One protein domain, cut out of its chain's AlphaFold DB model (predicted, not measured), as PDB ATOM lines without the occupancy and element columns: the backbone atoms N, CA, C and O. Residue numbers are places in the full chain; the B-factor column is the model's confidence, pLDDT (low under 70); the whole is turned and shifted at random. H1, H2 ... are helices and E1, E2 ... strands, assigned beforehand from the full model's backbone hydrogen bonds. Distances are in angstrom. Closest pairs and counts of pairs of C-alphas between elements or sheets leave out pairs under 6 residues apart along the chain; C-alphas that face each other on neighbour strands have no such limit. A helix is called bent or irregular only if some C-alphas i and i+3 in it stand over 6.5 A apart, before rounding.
ATOM      1  N   ILE A 101      29.531  34.572 -17.026       95.50
ATOM      2  CA  ILE A 101      30.768  35.190 -17.508       95.50
ATOM      3  C   ILE A 101      31.187  36.237 -16.481       95.50
ATOM      4  O   ILE A 101      30.447  37.182 -16.216       95.50
ATOM      5  N   ASN A 102      32.365  36.070 -15.889       93.00
ATOM      6  CA  ASN A 102      32.841  37.010 -14.878       93.00
ATOM      7  C   ASN A 102      33.424  38.260 -15.538       93.00
ATOM      8  O   ASN A 102      34.266  38.146 -16.428       93.00
ATOM      9  N   TYR A 103      33.048  39.449 -15.074       94.00
ATOM     10  CA  TYR A 103      33.832  40.640 -15.381       94.00
ATOM     11  C   TYR A 103      35.228  40.509 -14.756       94.00
ATOM     12  O   TYR A 103      35.376  40.012 -13.635       94.00
ATOM     13  N   LEU A 104      36.256  40.935 -15.485       95.81
ATOM     14  CA  LEU A 104      37.625  40.953 -14.989       95.81
ATOM     15  C   LEU A 104      38.309  42.242 -15.420       95.81
ATOM     16  O   LEU A 104      38.351  42.553 -16.603       95.81
ATOM     17  N   ASP A 105      38.922  42.927 -14.463       96.19
ATOM     18  CA  ASP A 105      39.790  44.070 -14.707       96.19
ATOM     19  C   ASP A 105      41.059  43.929 -13.874       96.19
ATOM     20  O   ASP A 105      41.037  43.913 -12.644       96.19
ATOM     21  N   THR A 106      42.178  43.775 -14.575       96.88
ATOM     22  CA  THR A 106      43.513  43.672 -13.971       96.88
ATOM     23  C   THR A 106      44.352  44.933 -14.155       96.88
ATOM     24  O   THR A 106      45.492  44.974 -13.687       96.88
ATOM     25  N   VAL A 107      43.806  45.944 -14.835       95.06
ATOM     26  CA  VAL A 107      44.417  47.264 -15.016       95.06
ATOM     27  C   VAL A 107      44.067  48.165 -13.832       95.06
ATOM     28  O   VAL A 107      44.917  48.925 -13.372       95.06
ATOM     29  N   GLY A 108      42.849  48.026 -13.300       93.88
ATOM     30  CA  GLY A 108      42.306  48.888 -12.254       93.88
ATOM     31  C   GLY A 108      41.678  50.152 -12.833       93.88
ATOM     32  O   GLY A 108      41.959  51.250 -12.348       93.88
ATOM     33  N   SER A 109      40.872  49.983 -13.886       91.81
ATOM     34  CA  SER A 109      40.071  51.051 -14.480       91.81
ATOM     35  C   SER A 109      39.164  51.693 -13.436       91.81
ATOM     36  O   SER A 109      38.668  51.042 -12.509       91.81
ATOM     37  N   LYS A 110      38.989  53.006 -13.553       88.38
ATOM     38  CA  LYS A 110      38.266  53.803 -12.561       88.38
ATOM     39  C   LYS A 110      36.918  54.267 -13.075       88.38
ATOM     40  O   LYS A 110      35.990  54.369 -12.280       88.38
ATOM     41  N   SER A 111      36.810  54.561 -14.369       86.50
ATOM     42  CA  SER A 111      35.566  55.064 -14.957       86.50
ATOM     43  C   SER A 111      34.559  53.934 -15.163       86.50
ATOM     44  O   SER A 111      33.387  54.058 -14.812       86.50
ATOM     45  N   GLN A 150      21.820  37.349 -32.332       96.50
ATOM     46  CA  GLN A 150      22.653  36.164 -32.526       96.50
ATOM     47  C   GLN A 150      24.170  36.444 -32.393       96.50
ATOM     48  O   GLN A 150      24.824  35.657 -31.694       96.50
ATOM     49  N   PRO A 151      24.738  37.554 -32.920       95.81
ATOM     50  CA  PRO A 151      26.158  37.882 -32.737       95.81
ATOM     51  C   PRO A 151      26.573  37.990 -31.260       95.81
ATOM     52  O   PRO A 151      27.596  37.432 -30.849       95.81
ATOM     53  N   LEU A 152      25.742  38.617 -30.416       97.25
ATOM     54  CA  LEU A 152      25.992  38.706 -28.975       97.25
ATOM     55  C   LEU A 152      26.044  37.322 -28.313       97.25
ATOM     56  O   LEU A 152      26.939  37.031 -27.513       97.25
ATOM     57  N   ARG A 153      25.099  36.439 -28.656       97.69
ATOM     58  CA  ARG A 153      25.064  35.074 -28.107       97.69
ATOM     59  C   ARG A 153      26.299  34.272 -28.498       97.69
ATOM     60  O   ARG A 153      26.785  33.471 -27.696       97.69
ATOM     61  N   ASP A 154      26.807  34.472 -29.706       97.94
ATOM     62  CA  ASP A 154      28.008  33.786 -30.176       97.94
ATOM     63  C   ASP A 154      29.260  34.287 -29.451       97.94
ATOM     64  O   ASP A 154      30.044  33.461 -28.967       97.94
ATOM     65  N   ARG A 155      29.368  35.600 -29.199       97.56
ATOM     66  CA  ARG A 155      30.389  36.162 -28.296       97.56
ATOM     67  C   ARG A 155      30.315  35.554 -26.899       97.56
ATOM     68  O   ARG A 155      31.344  35.138 -26.369       97.56
ATOM     69  N   HIS A 156      29.124  35.421 -26.308       98.44
ATOM     70  CA  HIS A 156      28.973  34.805 -24.981       98.44
ATOM     71  C   HIS A 156      29.436  33.345 -24.954       98.44
ATOM     72  O   HIS A 156      30.080  32.925 -23.990       98.44
ATOM     73  N   LYS A 157      29.130  32.555 -25.993       98.44
ATOM     74  CA  LYS A 157      29.600  31.163 -26.094       98.44
ATOM     75  C   LYS A 157      31.123  31.108 -26.150       98.44
ATOM     76  O   LYS A 157      31.721  30.357 -25.380       98.44
ATOM     77  N   ILE A 158      31.750  31.914 -27.009       98.56
ATOM     78  CA  ILE A 158      33.215  31.969 -27.128       98.56
ATOM     79  C   ILE A 158      33.842  32.446 -25.816       98.56
ATOM     80  O   ILE A 158      34.764  31.807 -25.314       98.56
ATOM     81  N   MET A 159      33.301  33.497 -25.200       98.31
ATOM     82  CA  MET A 159      33.804  34.043 -23.941       98.31
ATOM     83  C   MET A 159      33.754  33.021 -22.799       98.31
ATOM     84  O   MET A 159      34.729  32.879 -22.065       98.31
ATOM     85  N   LYS A 160      32.666  32.245 -22.677       98.12
ATOM     86  CA  LYS A 160      32.568  31.142 -21.701       98.12
ATOM     87  C   LYS A 160      33.630  30.069 -21.932       98.12
ATOM     88  O   LYS A 160      34.177  29.525 -20.972       98.12
ATOM     89  N   VAL A 161      33.915  29.750 -23.195       98.25
ATOM     90  CA  VAL A 161      34.968  28.790 -23.544       98.25
ATOM     91  C   VAL A 161      36.340  29.337 -23.163       98.25
ATOM     92  O   VAL A 161      37.083  28.641 -22.477       98.25
ATOM     93  N   LEU A 162      36.660  30.576 -23.542       98.25
ATOM     94  CA  LEU A 162      37.940  31.213 -23.217       98.25
ATOM     95  C   LEU A 162      38.141  31.349 -21.702       98.25
ATOM     96  O   LEU A 162      39.199  30.989 -21.193       98.25
ATOM     97  N   GLU A 163      37.116  31.788 -20.967       97.31
ATOM     98  CA  GLU A 163      37.169  31.899 -19.506       97.31
ATOM     99  C   GLU A 163      37.483  30.556 -18.844       97.31
ATOM    100  O   GLU A 163      38.291  30.511 -17.921       97.31
ATOM    101  N   LYS A 164      36.891  29.464 -19.338       97.25
ATOM    102  CA  LYS A 164      37.124  28.118 -18.810       97.25
ATOM    103  C   LYS A 164      38.469  27.528 -19.231       97.25
ATOM    104  O   LYS A 164      39.089  26.834 -18.438       97.25
ATOM    105  N   LEU A 165      38.902  27.730 -20.476       97.56
ATOM    106  CA  LEU A 165      40.163  27.165 -20.978       97.56
ATOM    107  C   LEU A 165      41.389  27.800 -20.317       97.56
ATOM    108  O   LEU A 165      42.399  27.124 -20.148       97.56
ATOM    109  N   PHE A 166      41.288  29.079 -19.956       97.88
ATOM    110  CA  PHE A 166      42.370  29.845 -19.345       97.88
ATOM    111  C   PHE A 166      42.078  30.209 -17.880       97.88
ATOM    112  O   PHE A 166      42.765  31.050 -17.317       97.88
ATOM    113  N   ASP A 167      41.062  29.623 -17.240       96.81
ATOM    114  CA  ASP A 167      40.687  29.886 -15.839       96.81
ATOM    115  C   ASP A 167      40.721  31.389 -15.462       96.81
ATOM    116  O   ASP A 167      41.353  31.796 -14.481       96.81
ATOM    117  N   LEU A 168      40.066  32.240 -16.265       96.62
ATOM    118  CA  LEU A 168      40.105  33.712 -16.152       96.62
ATOM    119  C   LEU A 168      39.221  34.247 -15.013       96.62
ATOM    120  O   LEU A 168      38.425  35.170 -15.198       96.62
ATOM    121  N   THR A 169      39.341  33.656 -13.827       94.00
ATOM    122  CA  THR A 169      38.594  34.064 -12.634       94.00
ATOM    123  C   THR A 169      39.442  35.008 -11.772       94.00
ATOM    124  O   THR A 169      40.617  34.715 -11.538       94.00
ATOM    125  N   PRO A 170      38.887  36.127 -11.256       91.75
ATOM    126  CA  PRO A 170      39.660  37.120 -10.497       91.75
ATOM    127  C   PRO A 170      40.428  36.563  -9.287       91.75
ATOM    128  O   PRO A 170      41.457  37.108  -8.900       91.75
ATOM    129  N   SER A 171      39.939  35.478  -8.683       92.19
ATOM    130  CA  SER A 171      40.533  34.835  -7.507       92.19
ATOM    131  C   SER A 171      41.560  33.741  -7.829       92.19
ATOM    132  O   SER A 171      42.120  33.157  -6.898       92.19
ATOM    133  N   HIS A 172      41.819  33.436  -9.106       95.19
ATOM    134  CA  HIS A 172      42.754  32.376  -9.481       95.19
ATOM    135  C   HIS A 172      44.211  32.772  -9.168       95.19
ATOM    136  O   HIS A 172      44.651  33.848  -9.580       95.19
ATOM    137  N   PRO A 173      45.012  31.916  -8.499       95.62
ATOM    138  CA  PRO A 173      46.384  32.261  -8.108       95.62
ATOM    139  C   PRO A 173      47.311  32.514  -9.307       95.62
ATOM    140  O   PRO A 173      48.184  33.375  -9.236       95.62
ATOM    141  N   ASP A 174      47.093  31.809 -10.420       97.31
ATOM    142  CA  ASP A 174      47.888  31.942 -11.651       97.31
ATOM    143  C   ASP A 174      47.254  32.880 -12.696       97.31
ATOM    144  O   ASP A 174      47.630  32.846 -13.867       97.31
ATOM    145  N   LEU A 175      46.294  33.730 -12.309       97.69
ATOM    146  CA  LEU A 175      45.511  34.548 -13.246       97.69
ATOM    147  C   LEU A 175      46.370  35.331 -14.256       97.69
ATOM    148  O   LEU A 175      46.091  35.304 -15.450       97.69
ATOM    149  N   GLN A 176      47.436  36.000 -13.807       97.75
ATOM    150  CA  GLN A 176      48.312  36.774 -14.703       97.75
ATOM    151  C   GLN A 176      49.017  35.883 -15.734       97.75
ATOM    152  O   GLN A 176      49.104  36.233 -16.910       97.75
ATOM    153  N   LYS A 177      49.477  34.699 -15.316       98.25
ATOM    154  CA  LYS A 177      50.094  33.719 -16.216       98.25
ATOM    155  C   LYS A 177      49.084  33.219 -17.243       98.25
ATOM    156  O   LYS A 177      49.430  33.091 -18.412       98.25
ATOM    157  N   ASN A 178      47.846  32.985 -16.827       98.44
ATOM    158  CA  ASN A 178      46.794  32.532 -17.722       98.44
ATOM    159  C   ASN A 178      46.373  33.609 -18.737       98.44
ATOM    160  O   ASN A 178      46.194  33.303 -19.914       98.44
ATOM    161  N   ILE A 179      46.284  34.876 -18.312       98.56
ATOM    162  CA  ILE A 179      46.064  36.026 -19.206       98.56
ATOM    163  C   ILE A 179      47.167  36.089 -20.265       98.56
ATOM    164  O   ILE A 179      46.885  36.227 -21.454       98.56
ATOM    165  N   HIS A 180      48.427  35.952 -19.844       98.50
ATOM    166  CA  HIS A 180      49.563  35.946 -20.762       98.50
ATOM    167  C   HIS A 180      49.517  34.761 -21.731       98.50
ATOM    168  O   HIS A 180      49.744  34.946 -22.922       98.50
ATOM    169  N   GLN A 181      49.152  33.563 -21.266       98.19
ATOM    170  CA  GLN A 181      48.975  32.388 -22.126       98.19
ATOM    171  C   GLN A 181      47.881  32.592 -23.178       98.19
ATOM    172  O   GLN A 181      48.083  32.243 -24.344       98.19
ATOM    173  N   LEU A 182      46.746  33.185 -22.798       98.25
ATOM    174  CA  LEU A 182      45.703  33.563 -23.749       98.25
ATOM    175  C   LEU A 182      46.246  34.567 -24.772       98.25
ATOM    176  O   LEU A 182      46.100  34.364 -25.974       98.25
ATOM    177  N   PHE A 183      46.941  35.607 -24.309       97.81
ATOM    178  CA  PHE A 183      47.524  36.617 -25.186       97.81
ATOM    179  C   PHE A 183      48.540  36.025 -26.173       97.81
ATOM    180  O   PHE A 183      48.469  36.321 -27.358       97.81
ATOM    181  N   VAL A 184      49.432  35.133 -25.731       96.88
ATOM    182  CA  VAL A 184      50.378  34.403 -26.599       96.88
ATOM    183  C   VAL A 184      49.647  33.514 -27.611       96.88
ATOM    184  O   VAL A 184      50.131  33.320 -28.727       96.88
ATOM    185  N   SER A 185      48.470  32.996 -27.260       96.50
ATOM    186  CA  SER A 185      47.662  32.185 -28.177       96.50
ATOM    187  C   SER A 185      47.053  33.003 -29.323       96.50
ATOM    188  O   SER A 185      46.812  32.456 -30.400       96.50
ATOM    189  N   PHE A 186      46.855  34.309 -29.120       95.75
ATOM    190  CA  PHE A 186      46.440  35.263 -30.156       95.75
ATOM    191  C   PHE A 186      47.626  35.968 -30.834       95.75
ATOM    192  O   PHE A 186      47.575  36.299 -32.015       95.75
ATOM    193  N   TYR A 187      48.723  36.165 -30.103       95.12
ATOM    194  CA  TYR A 187      49.908  36.902 -30.530       95.12
ATOM    195  C   TYR A 187      51.188  36.116 -30.197       95.12
ATOM    196  O   TYR A 187      51.924  36.495 -29.283       95.12
ATOM    197  N   PRO A 188      51.503  35.039 -30.937       93.50
ATOM    198  CA  PRO A 188      52.616  34.143 -30.605       93.50
ATOM    199  C   PRO A 188      53.991  34.824 -30.623       93.50
ATOM    200  O   PRO A 188      54.880  34.434 -29.872       93.50
ATOM    201  N   ASP A 189      54.155  35.875 -31.429       92.69
ATOM    202  CA  ASP A 189      55.413  36.626 -31.555       92.69
ATOM    203  C   ASP A 189      55.575  37.743 -30.507       92.69
ATOM    204  O   ASP A 189      56.468  38.593 -30.628       92.69
ATOM    205  N   THR A 190      54.686  37.794 -29.509       94.94
ATOM    206  CA  THR A 190      54.688  38.851 -28.500       94.94
ATOM    207  C   THR A 190      56.004  38.893 -27.713       94.94
ATOM    208  O   THR A 190      56.470  37.864 -27.222       94.94
ATOM    209  N   PRO A 191      56.617  40.079 -27.556       95.38
ATOM    210  CA  PRO A 191      57.809  40.244 -26.734       95.38
ATOM    211  C   PRO A 191      57.487  40.561 -25.263       95.38
ATOM    212  O   PRO A 191      58.410  40.670 -24.454       95.38
ATOM    213  N   PHE A 192      56.207  40.736 -24.914       95.88
ATOM    214  CA  PHE A 192      55.770  41.114 -23.570       95.88
ATOM    215  C   PHE A 192      55.840  39.938 -22.587       95.88
ATOM    216  O   PHE A 192      55.453  38.813 -22.911       95.88
ATOM    217  N   SER A 193      56.304  40.211 -21.367       94.88
ATOM    218  CA  SER A 193      56.289  39.286 -20.233       94.88
ATOM    219  C   SER A 193      54.907  39.202 -19.581       94.88
ATOM    220  O   SER A 193      54.001  39.984 -19.877       94.88
ATOM    221  N   VAL A 194      54.761  38.254 -18.653       96.69
ATOM    222  CA  VAL A 194      53.514  37.983 -17.922       96.69
ATOM    223  C   VAL A 194      52.980  39.227 -17.207       96.69
ATOM    224  O   VAL A 194      51.781  39.475 -17.197       96.69
ATOM    225  N   GLU A 195      53.859  40.039 -16.631       95.12
ATOM    226  CA  GLU A 195      53.493  41.192 -15.808       95.12
ATOM    227  C   GLU A 195      53.056  42.407 -16.637       95.12
ATOM    228  O   GLU A 195      52.383  43.294 -16.106       95.12
ATOM    229  N   GLN A 196      53.453  42.454 -17.912       95.81
ATOM    230  CA  GLN A 196      53.224  43.581 -18.820       95.81
ATOM    231  C   GLN A 196      51.900  43.482 -19.580       95.81
ATOM    232  O   GLN A 196      51.444  44.483 -20.126       95.81
ATOM    233  N   VAL A 197      51.305  42.290 -19.637       97.56
ATOM    234  CA  VAL A 197      50.027  42.061 -20.309       97.56
ATOM    235  C   VAL A 197      48.921  42.113 -19.273       97.56
ATOM    236  O   VAL A 197      48.807  41.230 -18.424       97.56
ATOM    237  N   LYS A 198      48.097  43.155 -19.347       97.88
ATOM    238  CA  LYS A 198      46.873  43.257 -18.556       97.88
ATOM    239  C   LYS A 198      45.664  42.960 -19.424       97.88
ATOM    240  O   LYS A 198      45.727  43.023 -20.649       97.88
ATOM    241  N   LEU A 199      44.570  42.611 -18.766       98.00
ATOM    242  CA  LEU A 199      43.303  42.289 -19.398       98.00
ATOM    243  C   LEU A 199      42.161  43.006 -18.687       98.00
ATOM    244  O   LEU A 199      42.056  42.935 -17.456       98.00
ATOM    245  N   ILE A 200      41.300  43.615 -19.497       97.19
ATOM    246  CA  ILE A 200      39.912  43.911 -19.157       97.19
ATOM    247  C   ILE A 200      39.030  42.990 -19.996       97.19
ATOM    248  O   ILE A 200      39.190  42.896 -21.211       97.19
ATOM    249  N   LYS A 201      38.126  42.264 -19.348       97.06
ATOM    250  CA  LYS A 201      37.224  41.294 -19.966       97.06
ATOM    251  C   LYS A 201      35.803  41.594 -19.538       97.06
ATOM    252  O   LYS A 201      35.500  41.628 -18.344       97.06
ATOM    253  N   THR A 202      34.938  41.734 -20.526       96.31
ATOM    254  CA  THR A 202      33.495  41.881 -20.349       96.31
ATOM    255  C   THR A 202      32.781  40.610 -20.804       96.31
ATOM    256  O   THR A 202      33.419  39.604 -21.129       96.31
ATOM    257  N   ALA A 203      31.449  40.616 -20.819       96.38
ATOM    258  CA  ALA A 203      30.694  39.523 -21.416       96.38
ATOM    259  C   ALA A 203      30.924  39.399 -22.934       96.38
ATOM    260  O   ALA A 203      30.906  38.283 -23.455       96.38
ATOM    261  N   SER A 204      31.175  40.512 -23.631       95.50
ATOM    262  CA  SER A 204      31.255  40.561 -25.093       95.50
ATOM    263  C   SER A 204      32.646  40.833 -25.674       95.50
ATOM    264  O   SER A 204      32.808  40.643 -26.879       95.50
ATOM    265  N   ALA A 205      33.635  41.267 -24.881       95.88
ATOM    266  CA  ALA A 205      34.930  41.723 -25.396       95.88
ATOM    267  C   ALA A 205      36.122  41.450 -24.456       95.88
ATOM    268  O   ALA A 205      35.986  41.329 -23.237       95.88
ATOM    269  N   LEU A 206      37.313  41.366 -25.055       97.19
ATOM    270  CA  LEU A 206      38.626  41.259 -24.418       97.19
ATOM    271  C   LEU A 206      39.478  42.459 -24.829       97.19
ATOM    272  O   LEU A 206      39.705  42.666 -26.018       97.19
ATOM    273  N   PHE A 207      40.010  43.196 -23.861       96.81
ATOM    274  CA  PHE A 207      40.931  44.310 -24.069       96.81
ATOM    275  C   PHE A 207      42.273  43.989 -23.425       96.81
ATOM    276  O   PHE A 207      42.428  44.051 -22.203       96.81
ATOM    277  N   PHE A 208      43.252  43.633 -24.252       97.38
ATOM    278  CA  PHE A 208      44.631  43.466 -23.816       97.38
ATOM    279  C   PHE A 208      45.297  44.835 -23.701       97.38
ATOM    280  O   PHE A 208      45.512  45.528 -24.697       97.38
ATOM    281  N   CYS A 209      45.636  45.222 -22.478       96.88
ATOM    282  CA  CYS A 209      46.223  46.519 -22.175       96.88
ATOM    283  C   CYS A 209      47.742  46.379 -22.047       96.88
ATOM    284  O   CYS A 209      48.233  45.597 -21.227       96.88
ATOM    285  N   LEU A 210      48.480  47.124 -22.874       96.12
ATOM    286  CA  LEU A 210      49.935  47.006 -23.024       96.12
ATOM    287  C   LEU A 210      50.613  48.381 -22.895       96.12
ATOM    288  O   LEU A 210      50.001  49.402 -23.222       96.12
ATOM    289  N   PRO A 211      51.896  48.450 -22.498       95.19
ATOM    290  CA  PRO A 211      52.664  49.688 -22.579       95.19
ATOM    291  C   PRO A 211      53.036  49.972 -24.044       95.19
ATOM    292  O   PRO A 211      53.911  49.324 -24.620       95.19
ATOM    293  N   PHE A 212      52.333  50.926 -24.660       92.12
ATOM    294  CA  PHE A 212      52.511  51.297 -26.072       92.12
ATOM    295  C   PHE A 212      53.709  52.222 -26.310       92.12
ATOM    296  O   PHE A 212      54.233  52.272 -27.429       92.12
ATOM    297  N   GLU A 213      54.135  52.934 -25.267       91.19
ATOM    298  CA  GLU A 213      55.244  53.879 -25.307       91.19
ATOM    299  C   GLU A 213      56.517  53.264 -24.725       91.19
ATOM    300  O   GLU A 213      56.498  52.525 -23.739       91.19
ATOM    301  N   ILE A 214      57.642  53.538 -25.382       90.06
ATOM    302  CA  ILE A 214      58.920  52.860 -25.126       90.06
ATOM    303  C   ILE A 214      59.424  53.129 -23.704       90.06
ATOM    304  O   ILE A 214      59.941  52.233 -23.039       90.06
ATOM    305  N   ASP A 215      59.265  54.362 -23.235       88.06
ATOM    306  CA  ASP A 215      59.630  54.810 -21.891       88.06
ATOM    307  C   ASP A 215      58.757  54.180 -20.794       88.06
ATOM    308  O   ASP A 215      59.161  54.152 -19.630       88.06
ATOM    309  N   LYS A 216      57.602  53.618 -21.165       89.12
ATOM    310  CA  LYS A 216      56.695  52.885 -20.272       89.12
ATOM    311  C   LYS A 216      56.992  51.392 -20.205       89.12
ATOM    312  O   LYS A 216      56.446  50.703 -19.346       89.12
ATOM    313  N   ILE A 217      57.867  50.872 -21.067       90.69
ATOM    314  CA  ILE A 217      58.301  49.473 -21.009       90.69
ATOM    315  C   ILE A 217      59.296  49.317 -19.844       90.69
ATOM    316  O   ILE A 217      60.377  49.920 -19.872       90.69
ATOM    317  N   PRO A 218      58.990  48.487 -18.824       89.19
ATOM    318  CA  PRO A 218      59.882  48.280 -17.691       89.19
ATOM    319  C   PRO A 218      61.285  47.854 -18.129       89.19
ATOM    320  O   PRO A 218      61.452  46.941 -18.935       89.19
ATOM    321  N   ASN A 219      62.303  48.507 -17.563       89.94
ATOM    322  CA  ASN A 219      63.716  48.221 -17.822       89.94
ATOM    323  C   ASN A 219      64.130  48.300 -19.304       89.94
ATOM    324  O   ASN A 219      65.099  47.647 -19.684       89.94
ATOM    325  N   TRP A 220      63.459  49.113 -20.135       91.62
ATOM    326  CA  TRP A 220      63.751  49.242 -21.572       91.62
ATOM    327  C   TRP A 220      65.249  49.343 -21.902       91.62
ATOM    328  O   TRP A 220      65.753  48.633 -22.773       91.62
ATOM    329  N   THR A 221      65.989  50.180 -21.170       91.69
ATOM    330  CA  THR A 221      67.431  50.414 -21.372       91.69
ATOM    331  C   THR A 221      68.313  49.200 -21.063       91.69
ATOM    332  O   THR A 221      69.464  49.163 -21.490       91.69
ATOM    333  N   GLN A 222      67.789  48.213 -20.333       91.31
ATOM    334  CA  GLN A 222      68.469  46.967 -19.969       91.31
ATOM    335  C   GLN A 222      68.110  45.807 -20.915       91.31
ATOM    336  O   GLN A 222      68.796  44.783 -20.917       91.31
ATOM    337  N   ILE A 223      67.055  45.954 -21.726       91.00
ATOM    338  CA  ILE A 223      66.658  44.974 -22.742       91.00
ATOM    339  C   ILE A 223      67.722  44.943 -23.847       91.00
ATOM    340  O   ILE A 223      68.215  45.980 -24.292       91.00
ATOM    341  N   LYS A 224      68.089  43.744 -24.316       93.25
ATOM    342  CA  LYS A 224      69.087  43.594 -25.384       93.25
ATOM    343  C   LYS A 224      68.593  44.268 -26.675       93.25
ATOM    344  O   LYS A 224      67.408  44.163 -26.986       93.25
ATOM    345  N   PRO A 225      69.483  44.857 -27.498       92.75
ATOM    346  CA  PRO A 225      69.076  45.557 -28.723       92.75
ATOM    347  C   PRO A 225      68.226  44.718 -29.690       92.75
ATOM    348  O   PRO A 225      67.309  45.235 -30.321       92.75
ATOM    349  N   HIS A 226      68.506  43.416 -29.795       91.75
ATOM    350  CA  HIS A 226      67.707  42.491 -30.602       91.75
ATOM    351  C   HIS A 226      66.246  42.416 -30.121       91.75
ATOM    352  O   HIS A 226      65.316  42.502 -30.925       91.75
ATOM    353  N   ASP A 227      66.042  42.316 -28.810       91.06
ATOM    354  CA  ASP A 227      64.719  42.160 -28.206       91.06
ATOM    355  C   ASP A 227      63.964  43.498 -28.235       91.06
ATOM    356  O   ASP A 227      62.782  43.534 -28.568       91.06
ATOM    357  N   GLN A 228      64.661  44.627 -28.051       93.88
ATOM    358  CA  GLN A 228      64.103  45.966 -28.294       93.88
ATOM    359  C   GLN A 228      63.536  46.099 -29.718       93.88
ATOM    360  O   GLN A 228      62.436  46.614 -29.914       93.88
ATOM    361  N   GLN A 229      64.241  45.593 -30.737       94.00
ATOM    362  CA  GLN A 229      63.722  45.594 -32.110       94.00
ATOM    363  C   GLN A 229      62.484  44.704 -32.281       94.00
ATOM    364  O   GLN A 229      61.660  44.979 -33.155       94.00
ATOM    365  N   GLN A 230      62.339  43.633 -31.498       94.00
ATOM    366  CA  GLN A 230      61.122  42.819 -31.495       94.00
ATOM    367  C   GLN A 230      59.942  43.593 -30.896       94.00
ATOM    368  O   GLN A 230      58.895  43.653 -31.536       94.00
ATOM    369  N   TYR A 231      60.135  44.273 -29.760       95.19
ATOM    370  CA  TYR A 231      59.153  45.204 -29.183       95.19
ATOM    371  C   TYR A 231      58.685  46.243 -30.192       95.19
ATOM    372  O   TYR A 231      57.490  46.357 -30.450       95.19
ATOM    373  N   LEU A 232      59.618  46.955 -30.825       94.12
ATOM    374  CA  LEU A 232      59.268  47.992 -31.796       94.12
ATOM    375  C   LEU A 232      58.494  47.429 -32.988       94.12
ATOM    376  O   LEU A 232      57.564  48.074 -33.456       94.12
ATOM    377  N   ARG A 233      58.859  46.240 -33.487       94.06
ATOM    378  CA  ARG A 233      58.129  45.577 -34.579       94.06
ATOM    379  C   ARG A 233      56.719  45.179 -34.155       94.06
ATOM    380  O   ARG A 233      55.781  45.441 -34.902       94.06
ATOM    381  N   PHE A 234      56.574  44.594 -32.968       94.38
ATOM    382  CA  PHE A 234      55.280  44.195 -32.428       94.38
ATOM    383  C   PHE A 234      54.368  45.403 -32.197       94.38
ATOM    384  O   PHE A 234      53.244  45.420 -32.688       94.38
ATOM    385  N   LEU A 235      54.879  46.449 -31.539       93.25
ATOM    386  CA  LEU A 235      54.159  47.702 -31.314       93.25
ATOM    387  C   LEU A 235      53.719  48.345 -32.630       93.25
ATOM    388  O   LEU A 235      52.583  48.787 -32.753       93.25
ATOM    389  N   ARG A 236      54.594  48.359 -33.644       92.12
ATOM    390  CA  ARG A 236      54.242  48.884 -34.968       92.12
ATOM    391  C   ARG A 236      53.129  48.067 -35.622       92.12
ATOM    392  O   ARG A 236      52.248  48.672 -36.210       92.12
ATOM    393  N   LYS A 237      53.151  46.732 -35.482       90.44
ATOM    394  CA  LYS A 237      52.086  45.836 -35.964       90.44
ATOM    395  C   LYS A 237      50.758  46.163 -35.282       90.44
ATOM    396  O   LYS A 237      49.792  46.438 -35.976       90.44
ATOM    397  N   ILE A 238      50.698  46.177 -33.948       88.81
ATOM    398  CA  ILE A 238      49.431  46.423 -33.232       88.81
ATOM    399  C   ILE A 238      48.899  47.854 -33.421       88.81
ATOM    400  O   ILE A 238      47.692  48.056 -33.394       88.81
ATOM    401  N   LYS A 239      49.780  48.832 -33.680       86.38
ATOM    402  CA  LYS A 239      49.402  50.214 -34.022       86.38
ATOM    403  C   LYS A 239      49.004  50.388 -35.499       86.38
ATOM    404  O   LYS A 239      48.425  51.413 -35.834       86.38
ATOM    405  N   SER A 240      49.305  49.436 -36.390       80.81
ATOM    406  CA  SER A 240      49.045  49.546 -37.838       80.81
ATOM    407  C   SER A 240      47.711  48.934 -38.281       80.81
ATOM    408  O   SER A 240      47.628  48.439 -39.404       80.81
ATOM    409  N   GLY A 241      46.702  48.891 -37.407       67.69
ATOM    410  CA  GLY A 241      45.369  48.402 -37.772       67.69
ATOM    411  C   GLY A 241      44.786  49.193 -38.947       67.69
ATOM    412  O   GLY A 241      44.983  50.404 -39.037       67.69
ATOM    413  N   GLU A 242      44.095  48.503 -39.854       66.56
ATOM    414  CA  GLU A 242      43.320  49.156 -40.911       66.56
ATOM    415  C   GLU A 242      42.082  49.798 -40.269       66.56
ATOM    416  O   GLU A 242      41.286  49.079 -39.658       66.56
ATOM    417  N   PRO A 243      41.904  51.130 -40.362       64.00
ATOM    418  CA  PRO A 243      40.699  51.777 -39.859       64.00
ATOM    419  C   PRO A 243      39.452  51.144 -40.490       64.00
ATOM    420  O   PRO A 243      39.456  50.848 -41.683       64.00
ATOM    421  N   PHE A 244      38.395  50.961 -39.697       67.38
ATOM    422  CA  PHE A 244      37.074  50.467 -40.122       67.38
ATOM    423  C   PHE A 244      36.987  49.001 -40.573       67.38
ATOM    424  O   PHE A 244      35.879  48.493 -40.691       67.38
ATOM    425  N   ALA A 245      38.101  48.288 -40.771       68.94
ATOM    426  CA  ALA A 245      38.057  46.899 -41.239       68.94
ATOM    427  C   ALA A 245      37.342  45.951 -40.257       68.94
ATOM    428  O   ALA A 245      36.761  44.952 -40.678       68.94
ATOM    429  N   HIS A 246      37.399  46.255 -38.955       75.31
ATOM    430  CA  HIS A 246      36.943  45.371 -37.880       75.31
ATOM    431  C   HIS A 246      36.205  46.135 -36.772       75.31
ATOM    432  O   HIS A 246      36.507  45.949 -35.602       75.31
ATOM    433  N   PHE A 247      35.264  47.021 -37.112       78.44
ATOM    434  CA  PHE A 247      34.498  47.765 -36.103       78.44
ATOM    435  C   PHE A 247      33.723  46.820 -35.154       78.44
ATOM    436  O   PHE A 247      33.156  45.834 -35.628       78.44
ATOM    437  N   PRO A 248      33.665  47.089 -33.833       78.19
ATOM    438  CA  PRO A 248      34.314  48.174 -33.077       78.19
ATOM    439  C   PRO A 248      35.667  47.775 -32.457       78.19
ATOM    440  O   PRO A 248      36.094  48.352 -31.459       78.19
ATOM    441  N   ALA A 249      36.329  46.742 -32.983       81.06
ATOM    442  CA  ALA A 249      37.575  46.241 -32.426       81.06
ATOM    443  C   ALA A 249      38.793  47.123 -32.747       81.06
ATOM    444  O   ALA A 249      38.997  47.586 -33.871       81.06
ATOM    445  N   PHE A 250      39.663  47.277 -31.751       77.12
ATOM    446  CA  PHE A 250      40.941  47.966 -31.851       77.12
ATOM    447  C   PHE A 250      42.091  47.026 -32.179       77.12
ATOM    448  O   PHE A 250      42.406  46.093 -31.433       77.12
ATOM    449  N   GLY A 251      42.830  47.393 -33.222       78.06
ATOM    450  CA  GLY A 251      44.075  46.745 -33.602       78.06
ATOM    451  C   GLY A 251      43.920  45.806 -34.799       78.06
ATOM    452  O   GLY A 251      42.851  45.676 -35.384       78.06
ATOM    453  N   PRO A 252      45.017  45.166 -35.223       84.50
ATOM    454  CA  PRO A 252      45.083  44.404 -36.470       84.50
ATOM    455  C   PRO A 252      44.733  42.918 -36.287       84.50
ATOM    456  O   PRO A 252      45.118  42.105 -37.131       84.50
ATOM    457  N   PHE A 253      44.176  42.525 -35.137       90.81
ATOM    458  CA  PHE A 253      43.945  41.111 -34.860       90.81
ATOM    459  C   PHE A 253      42.877  40.559 -35.790       90.81
ATOM    460  O   PHE A 253      41.868  41.203 -36.045       90.81
ATOM    461  N   LYS A 254      43.133  39.354 -36.287       91.50
ATOM    462  CA  LYS A 254      42.229  38.609 -37.153       91.50
ATOM    463  C   LYS A 254      42.084  37.222 -36.551       91.50
ATOM    464  O   LYS A 254      43.101  36.604 -36.229       91.50
ATOM    465  N   GLY A 255      40.858  36.757 -36.356       91.69
ATOM    466  CA  GLY A 255      40.557  35.499 -35.676       91.69
ATOM    467  C   GLY A 255      41.225  34.295 -36.336       91.69
ATOM    468  O   GLY A 255      41.695  33.405 -35.632       91.69
ATOM    469  N   GLU A 256      41.426  34.342 -37.652       92.56
ATOM    470  CA  GLU A 256      42.141  33.338 -38.447       92.56
ATOM    471  C   GLU A 256      43.627  33.210 -38.060       92.56
ATOM    472  O   GLU A 256      44.284  32.227 -38.405       92.56
ATOM    473  N   GLN A 257      44.190  34.202 -37.355       91.12
ATOM    474  CA  GLN A 257      45.556  34.161 -36.815       91.12
ATOM    475  C   GLN A 257      45.640  33.432 -35.468       91.12
ATOM    476  O   GLN A 257      46.745  33.211 -34.965       91.12
ATOM    477  N   THR A 258      44.503  33.054 -34.876       92.88
ATOM    478  CA  THR A 258      44.459  32.257 -33.645       92.88
ATOM    479  C   THR A 258      45.181  30.930 -33.860       92.88
ATOM    480  O   THR A 258      45.039  30.285 -34.900       92.88
ATOM    481  N   GLN A 259      45.947  30.478 -32.862       94.00
ATOM    482  CA  GLN A 259      46.596  29.166 -32.924       94.00
ATOM    483  C   GLN A 259      45.582  28.059 -33.261       94.00
ATOM    484  O   GLN A 259      44.552  27.928 -32.602       94.00
ATOM    485  N   THR A 260      45.900  27.227 -34.258       94.19
ATOM    486  CA  THR A 260      44.975  26.231 -34.829       94.19
ATOM    487  C   THR A 260      44.365  25.290 -33.788       94.19
ATOM    488  O   THR A 260      43.189  24.940 -33.883       94.19
ATOM    489  N   ASP A 261      45.137  24.874 -32.784       95.88
ATOM    490  CA  ASP A 261      44.631  23.987 -31.732       95.88
ATOM    491  C   ASP A 261      43.637  24.706 -30.812       95.88
ATOM    492  O   ASP A 261      42.602  24.136 -30.463       95.88
ATOM    493  N   LEU A 262      43.891  25.979 -30.482       96.44
ATOM    494  CA  LEU A 262      42.949  26.799 -29.723       96.44
ATOM    495  C   LEU A 262      41.668  27.050 -30.528       96.44
ATOM    496  O   LEU A 262      40.577  26.860 -30.001       96.44
ATOM    497  N   GLN A 263      41.786  27.412 -31.806       97.06
ATOM    498  CA  GLN A 263      40.642  27.638 -32.690       97.06
ATOM    499  C   GLN A 263      39.731  26.401 -32.757       97.06
ATOM    500  O   GLN A 263      38.524  26.503 -32.537       97.06
ATOM    501  N   LYS A 264      40.306  25.204 -32.956       97.50
ATOM    502  CA  LYS A 264      39.557  23.933 -32.945       97.50
ATOM    503  C   LYS A 264      38.848  23.681 -31.619       97.50
ATOM    504  O   LYS A 264      37.701  23.240 -31.622       97.50
ATOM    505  N   LEU A 265      39.508  23.965 -30.495       98.00
ATOM    506  CA  LEU A 265      38.896  23.834 -29.172       98.00
ATOM    507  C   LEU A 265      37.734  24.815 -28.990       98.00
ATOM    508  O   LEU A 265      36.700  24.426 -28.449       98.00
ATOM    509  N   ILE A 266      37.866  26.059 -29.461       98.31
ATOM    510  CA  ILE A 266      36.781  27.046 -29.405       98.31
ATOM    511  C   ILE A 266      35.595  26.575 -30.245       98.31
ATOM    512  O   ILE A 266      34.482  26.536 -29.726       98.31
ATOM    513  N   VAL A 267      35.820  26.147 -31.489       98.31
ATOM    514  CA  VAL A 267      34.790  25.577 -32.379       98.31
ATOM    515  C   VAL A 267      34.070  24.402 -31.710       98.31
ATOM    516  O   VAL A 267      32.847  24.423 -31.568       98.31
ATOM    517  N   GLU A 268      34.816  23.413 -31.207       98.31
ATOM    518  CA  GLU A 268      34.244  22.220 -30.570       98.31
ATOM    519  C   GLU A 268      33.403  22.570 -29.332       98.31
ATOM    520  O   GLU A 268      32.306  22.041 -29.153       98.31
ATOM    521  N   LYS A 269      33.910  23.448 -28.457       98.31
ATOM    522  CA  LYS A 269      33.262  23.748 -27.169       98.31
ATOM    523  C   LYS A 269      32.145  24.782 -27.270       98.31
ATOM    524  O   LYS A 269      31.237  24.745 -26.443       98.31
ATOM    525  N   SER A 270      32.209  25.696 -28.237       98.00
ATOM    526  CA  SER A 270      31.156  26.692 -28.481       98.00
ATOM    527  C   SER A 270      30.016  26.139 -29.340       98.00
ATOM    528  O   SER A 270      28.897  26.644 -29.256       98.00
ATOM    529  N   GLY A 271      30.285  25.101 -30.143       98.19
ATOM    530  CA  GLY A 271      29.337  24.554 -31.115       98.19
ATOM    531  C   GLY A 271      29.121  25.454 -32.337       98.19
ATOM    532  O   GLY A 271      28.138  25.272 -33.049       98.19
ATOM    533  N   LEU A 272      29.999  26.437 -32.556       98.44
ATOM    534  CA  LEU A 272      29.945  27.370 -33.681       98.44
ATOM    535  C   LEU A 272      30.748  26.853 -34.875       98.44
ATOM    536  O   LEU A 272      31.583  25.962 -34.740       98.44
ATOM    537  N   SER A 273      30.505  27.428 -36.053       98.31
ATOM    538  CA  SER A 273      31.334  27.159 -37.230       98.31
ATOM    539  C   SER A 273      32.718  27.816 -37.096       98.31
ATOM    540  O   SER A 273      32.877  28.764 -36.326       98.31
ATOM    541  N   SER A 274      33.711  27.336 -37.853       97.56
ATOM    542  CA  SER A 274      35.048  27.959 -37.880       97.56
ATOM    543  C   SER A 274      34.969  29.423 -38.305       97.56
ATOM    544  O   SER A 274      35.496  30.281 -37.608       97.56
ATOM    545  N   ASP A 275      34.234  29.703 -39.383       97.25
ATOM    546  CA  ASP A 275      34.080  31.054 -39.928       97.25
ATOM    547  C   ASP A 275      33.419  31.989 -38.904       97.25
ATOM    548  O   ASP A 275      33.875  33.109 -38.696       97.25
ATOM    549  N   THR A 276      32.391  31.511 -38.189       97.06
ATOM    550  CA  THR A 276      31.747  32.278 -37.110       97.06
ATOM    551  C   THR A 276      32.720  32.561 -35.966       97.06
ATOM    552  O   THR A 276      32.722  33.669 -35.435       97.06
ATOM    553  N   VAL A 277      33.547  31.584 -35.572       98.12
ATOM    554  CA  VAL A 277      34.553  31.769 -34.513       98.12
ATOM    555  C   VAL A 277      35.594  32.802 -34.929       98.12
ATOM    556  O   VAL A 277      35.875  33.707 -34.146       98.12
ATOM    557  N   ASP A 278      36.125  32.709 -36.145       96.25
ATOM    558  CA  ASP A 278      37.142  33.636 -36.650       96.25
ATOM    559  C   ASP A 278      36.607  35.060 -36.739       96.25
ATOM    560  O   ASP A 278      37.226  36.005 -36.240       96.25
ATOM    561  N   LEU A 279      35.407  35.204 -37.294       93.19
ATOM    562  CA  LEU A 279      34.730  36.484 -37.407       93.19
ATOM    563  C   LEU A 279      34.460  37.104 -36.031       93.19
ATOM    564  O   LEU A 279      34.801  38.259 -35.786       93.19
ATOM    565  N   THR A 280      33.930  36.315 -35.096       95.38
ATOM    566  CA  THR A 280      33.612  36.796 -33.745       95.38
ATOM    567  C   THR A 280      34.877  37.174 -32.971       95.38
ATOM    568  O   THR A 280      34.918  38.222 -32.329       95.38
ATOM    569  N   LEU A 281      35.939  36.362 -33.055       96.44
ATOM    570  CA  LEU A 281      37.225  36.649 -32.412       96.44
ATOM    571  C   LEU A 281      37.853  37.942 -32.940       96.44
ATOM    572  O   LEU A 281      38.358  38.733 -32.144       96.44
ATOM    573  N   THR A 282      37.770  38.178 -34.252       93.94
ATOM    574  CA  THR A 282      38.239  39.415 -34.900       93.94
ATOM    575  C   THR A 282      37.601  40.662 -34.286       93.94
ATOM    576  O   THR A 282      38.270  41.678 -34.134       93.94
ATOM    577  N   ARG A 283      36.326  40.583 -33.886       91.69
ATOM    578  CA  ARG A 283      35.545  41.737 -33.409       91.69
ATOM    579  C   ARG A 283      35.488  41.890 -31.890       91.69
ATOM    580  O   ARG A 283      35.080  42.936 -31.390       91.69
ATOM    581  N   MET A 284      35.875  40.859 -31.140       94.81
ATOM    582  CA  MET A 284      35.850  40.895 -29.674       94.81
ATOM    583  C   MET A 284      37.231  41.065 -29.032       94.81
ATOM    584  O   MET A 284      37.297  41.408 -27.852       94.81
ATOM    585  N   VAL A 285      38.329  40.816 -29.753       95.31
ATOM    586  CA  VAL A 285      39.699  40.920 -29.223       95.31
ATOM    587  C   VAL A 285      40.325  42.259 -29.601       95.31
ATOM    588  O   VAL A 285      40.489  42.578 -30.772       95.31
ATOM    589  N   ASN A 286      40.729  43.016 -28.585       94.19
ATOM    590  CA  ASN A 286      41.214  44.383 -28.700       94.19
ATOM    591  C   ASN A 286      42.591  44.538 -28.052       94.19
ATOM    592  O   ASN A 286      42.902  43.864 -27.065       94.19
ATOM    593  N   THR A 287      43.381  45.497 -28.536       93.44
ATOM    594  CA  THR A 287      44.596  45.968 -27.848       93.44
ATOM    595  C   THR A 287      44.532  47.461 -27.564       93.44
ATOM    596  O   THR A 287      44.358  48.240 -28.498       93.44
ATOM    597  N   LEU A 288      44.748  47.856 -26.307       93.19
ATOM    598  CA  LEU A 288      44.719  49.253 -25.862       93.19
ATOM    599  C   LEU A 288      46.031  49.673 -25.176       93.19
ATOM    600  O   LEU A 288      46.693  48.837 -24.545       93.19
ATOM    601  N   PRO A 289      46.404  50.966 -25.232       93.31
ATOM    602  CA  PRO A 289      47.422  51.518 -24.349       93.31
ATOM    603  C   PRO A 289      46.954  51.429 -22.892       93.31
ATOM    604  O   PRO A 289      45.859  51.873 -22.559       93.31
ATOM    605  N   ILE A 290      47.786  50.873 -22.011       93.69
ATOM    606  CA  ILE A 290      47.433  50.704 -20.592       93.69
ATOM    607  C   ILE A 290      47.170  52.036 -19.873       93.69
ATOM    608  O   ILE A 290      46.273  52.109 -19.039       93.69
ATOM    609  N   ASP A 291      47.918  53.082 -20.228       91.31
ATOM    610  CA  ASP A 291      47.834  54.407 -19.599       91.31
ATOM    611  C   ASP A 291      46.585  55.196 -20.037       91.31
ATOM    612  O   ASP A 291      46.174  56.117 -19.337       91.31
ATOM    613  N   ASP A 292      45.963  54.812 -21.156       91.44
ATOM    614  CA  ASP A 292      44.804  55.500 -21.735       91.44
ATOM    615  C   ASP A 292      43.516  54.680 -21.597       91.44
ATOM    616  O   ASP A 292      42.508  55.016 -22.204       91.44
ATOM    617  N   VAL A 293      43.520  53.587 -20.827       92.44
ATOM    618  CA  VAL A 293      42.410  52.624 -20.840       92.44
ATOM    619  C   VAL A 293      41.058  53.273 -20.513       92.44
ATOM    620  O   VAL A 293      40.094  53.071 -21.244       92.44
ATOM    621  N   ASP A 294      41.002  54.132 -19.490       92.62
ATOM    622  CA  ASP A 294      39.765  54.784 -19.039       92.62
ATOM    623  C   ASP A 294      39.163  55.729 -20.095       92.62
ATOM    624  O   ASP A 294      37.971  56.018 -20.020       92.62
ATOM    625  N   LYS A 295      39.955  56.167 -21.088       91.00
ATOM    626  CA  LYS A 295      39.496  56.966 -22.235       91.00
ATOM    627  C   LYS A 295      38.591  56.169 -23.177       91.00
ATOM    628  O   LYS A 295      37.698  56.735 -23.788       91.00
ATOM    629  N   PHE A 296      38.850  54.869 -23.307       90.62
ATOM    630  CA  PHE A 296      38.194  54.003 -24.287       90.62
ATOM    631  C   PHE A 296      37.044  53.204 -23.671       90.62
ATOM    632  O   PHE A 296      36.048  52.917 -24.317       90.62
ATOM    633  N   LEU A 297      37.136  52.829 -22.392       91.56
ATOM    634  CA  LEU A 297      36.225  51.823 -21.842       91.56
ATOM    635  C   LEU A 297      34.744  52.205 -21.899       91.56
ATOM    636  O   LEU A 297      33.934  51.372 -22.279       91.56
ATOM    637  N   ILE A 298      34.357  53.426 -21.529       93.81
ATOM    638  CA  ILE A 298      32.935  53.805 -21.587       93.81
ATOM    639  C   ILE A 298      32.499  53.985 -23.041       93.81
ATOM    640  O   ILE A 298      31.545  53.340 -23.474       93.81
ATOM    641  N   HIS A 299      33.226  54.805 -23.796       94.25
ATOM    642  CA  HIS A 299      32.899  55.125 -25.181       94.25
ATOM    643  C   HIS A 299      32.843  53.872 -26.070       94.25
ATOM    644  O   HIS A 299      31.877  53.657 -26.788       94.25
ATOM    645  N   ASP A 300      33.812  52.969 -25.971       92.00
ATOM    646  CA  ASP A 300      33.896  51.841 -26.895       92.00
ATOM    647  C   ASP A 300      33.126  50.619 -26.419       92.00
ATOM    648  O   ASP A 300      32.453  49.957 -27.211       92.00
ATOM    649  N   VAL A 301      33.199  50.293 -25.125       91.31
ATOM    650  CA  VAL A 301      32.512  49.102 -24.609       91.31
ATOM    651  C   VAL A 301      31.013  49.349 -24.540       91.31
ATOM    652  O   VAL A 301      30.243  48.543 -25.059       91.31
ATOM    653  N   TRP A 302      30.604  50.442 -23.895       93.19
ATOM    654  CA  TRP A 302      29.192  50.780 -23.746       93.19
ATOM    655  C   TRP A 302      28.662  51.550 -24.949       93.19
ATOM    656  O   TRP A 302      27.513  51.352 -25.316       93.19
ATOM    657  N   GLY A 303      29.476  52.380 -25.600       94.19
ATOM    658  CA  GLY A 303      29.016  53.183 -26.729       94.19
ATOM    659  C   GLY A 303      29.022  52.472 -28.083       94.19
ATOM    660  O   GLY A 303      28.117  52.752 -28.866       94.19
ATOM    661  N   HIS A 304      29.923  51.511 -28.346       94.62
ATOM    662  CA  HIS A 304      30.021  50.867 -29.669       94.62
ATOM    663  C   HIS A 304      29.726  49.368 -29.728       94.62
ATOM    664  O   HIS A 304      29.173  48.922 -30.730       94.62
ATOM    665  N   GLN A 305      30.055  48.561 -28.711       93.75
ATOM    666  CA  GLN A 305      29.914  47.095 -28.842       93.75
ATOM    667  C   GLN A 305      28.487  46.666 -29.198       93.75
ATOM    668  O   GLN A 305      28.291  45.760 -30.004       93.75
ATOM    669  N   TRP A 306      27.482  47.318 -28.614       95.44
ATOM    670  CA  TRP A 306      26.082  47.014 -28.901       95.44
ATOM    671  C   TRP A 306      25.683  47.339 -30.346       95.44
ATOM    672  O   TRP A 306      24.799  46.674 -30.871       95.44
ATOM    673  N   GLN A 307      26.339  48.303 -31.001       95.31
ATOM    674  CA  GLN A 307      26.023  48.698 -32.375       95.31
ATOM    675  C   GLN A 307      26.304  47.560 -33.367       95.31
ATOM    676  O   GLN A 307      25.604  47.444 -34.360       95.31
ATOM    677  N   GLU A 308      27.292  46.702 -33.091       92.00
ATOM    678  CA  GLU A 308      27.573  45.496 -33.894       92.00
ATOM    679  C   GLU A 308      26.848  44.250 -33.371       92.00
ATOM    680  O   GLU A 308      26.519  43.345 -34.129       92.00
ATOM    681  N   CYS A 309      26.612  44.170 -32.062       94.62
ATOM    682  CA  CYS A 309      26.021  42.980 -31.452       94.62
ATOM    683  C   CYS A 309      24.494  42.934 -31.502       94.62
ATOM    684  O   CYS A 309      23.917  41.851 -31.366       94.62
ATOM    685  N   LEU A 310      23.861  44.105 -31.575       96.50
ATOM    686  CA  LEU A 310      22.415  44.286 -31.505       96.50
ATOM    687  C   LEU A 310      21.839  44.904 -32.785       96.50
ATOM    688  O   LEU A 310      20.630  44.846 -32.958       96.50
ATOM    689  N   LEU A 311      22.668  45.500 -33.646       95.50
ATOM    690  CA  LEU A 311      22.280  46.136 -34.912       95.50
ATOM    691  C   LEU A 311      23.275  45.755 -36.017       95.50
ATOM    692  O   LEU A 311      24.314  45.154 -35.741       95.50
TER     693      LEU A 311
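This is residues 101 to 111 and 150 to 311 of the 557 residues of an uncharacterized protein of Candidatus Poribacteria bacterium (UniProt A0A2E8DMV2). A small sheet of three strands, E1, E2 and E3, lies in the middle, with H6 over one face and H2 on the other, and a group of crossed helices, H1, H4 and H5, at one end of the long axis. At the other end of that axis are H3 and the loop of residues 211 to 224, while H7 packs on residues 150 to 152 of H1. The printed part has 173 residues, with seven named helices and three named strands in the order H1 H2 E1 E2 H3 H4 H5 E3 H6 H7. The sheet runs E1, E2, E3 and is mixed; the class is mostly helix. The whole is compact, with a radius of gyration of the C-alphas of 15.6 A and spans of 48 by 34 by 33 A.

Residues 104 to 105 pair, antiparallel, with residues 200 to 201 of E1, residues 198 to 201. H1, residues 150 to 165, is the hub, touching three helices. It touches H4, residues 260 to 270, opposite ways at a steep tilt of 63 degrees, the closest C-alphas being those of Lys 157 and Ser 270, 5.3 A apart. With its residues 151 to 158 alone, H1 touches H5, residues 274 to 284, about perpendicular at 88 degrees; the closest C-alphas are those of Arg 155 and Thr 280, 6.4 A apart. H4 and H5 touch too, about perpendicular at 86 degrees, with C-alphas 267 and 274 closest at 6.0 A. H7, residues 305 to 309, touches residues 150 to 152 of H1 alone, with C-alphas 152 and 309 closest at 4.9 A. H2, residues 175 to 186, is near H1, with 6 pairs of C-alphas within 10 A. E1 and E2, residues 206 to 210, form an antiparallel hairpin at 161 degrees; N 200 and O 207 are 3.0 A apart, within hydrogen-bond range. E2 and E3, residues 285 to 289, are parallel at 30 degrees, with N 286 and O 206 at 2.8 A, within hydrogen-bond range. E2, H3 H4 H5 and E3 form a strand-helix-strand unit, two parallel neighbour strands with helices between them in the chain. H3, residues 225 to 239, only grazes the sheet with its residues 235 to 239; H5 is only just on it, with 5 pairs of C-alphas within 10 A, and grazes it with residues 281 to 284. H6, residues 290 to 302, and H2 make three layers with the sheet, helices on both faces. H6 has a height over the sheet of 9.0 A and runs along the strands, at 16 degrees to E2 on the local plane. H6 is irregular: C-alphas 291 and 294 are 8.1 A apart. In H1, H2, H3, H4, H5 and H7 every O i to N i+4 pair is within hydrogen-bond range; in H6 4 of 9 are, beside 3 of 10 O i to N i+3 pairs.

H1 begins at C-alpha 150, (22.653, 36.164, -32.526), and is 22.8 A long. H2 measures 17.0 A, E1 9.9 A and E2 12.8 A. H3 begins at C-alpha 225, (69.076, 45.557, -28.723), and measures 20.9 A. H4 is 15.2 A long, H5 15.3 A, E3 14.0 A and H6 18.5 A. H7, 6.2 A long, ends at C-alpha 309, (26.021, 42.980, -31.452).

The two C-alphas farthest apart are those of Gln 150 and Gln 222, 48.7 A. Residues 112 to 149 are cut out, and C-alphas 111 and 150 are 28.9 A apart across the cut. The links H2 to E1, E2 to H3 and H3 to H4 are long. The mean pLDDT of the printed part is 93.3; residues 241 to 245 are under 70.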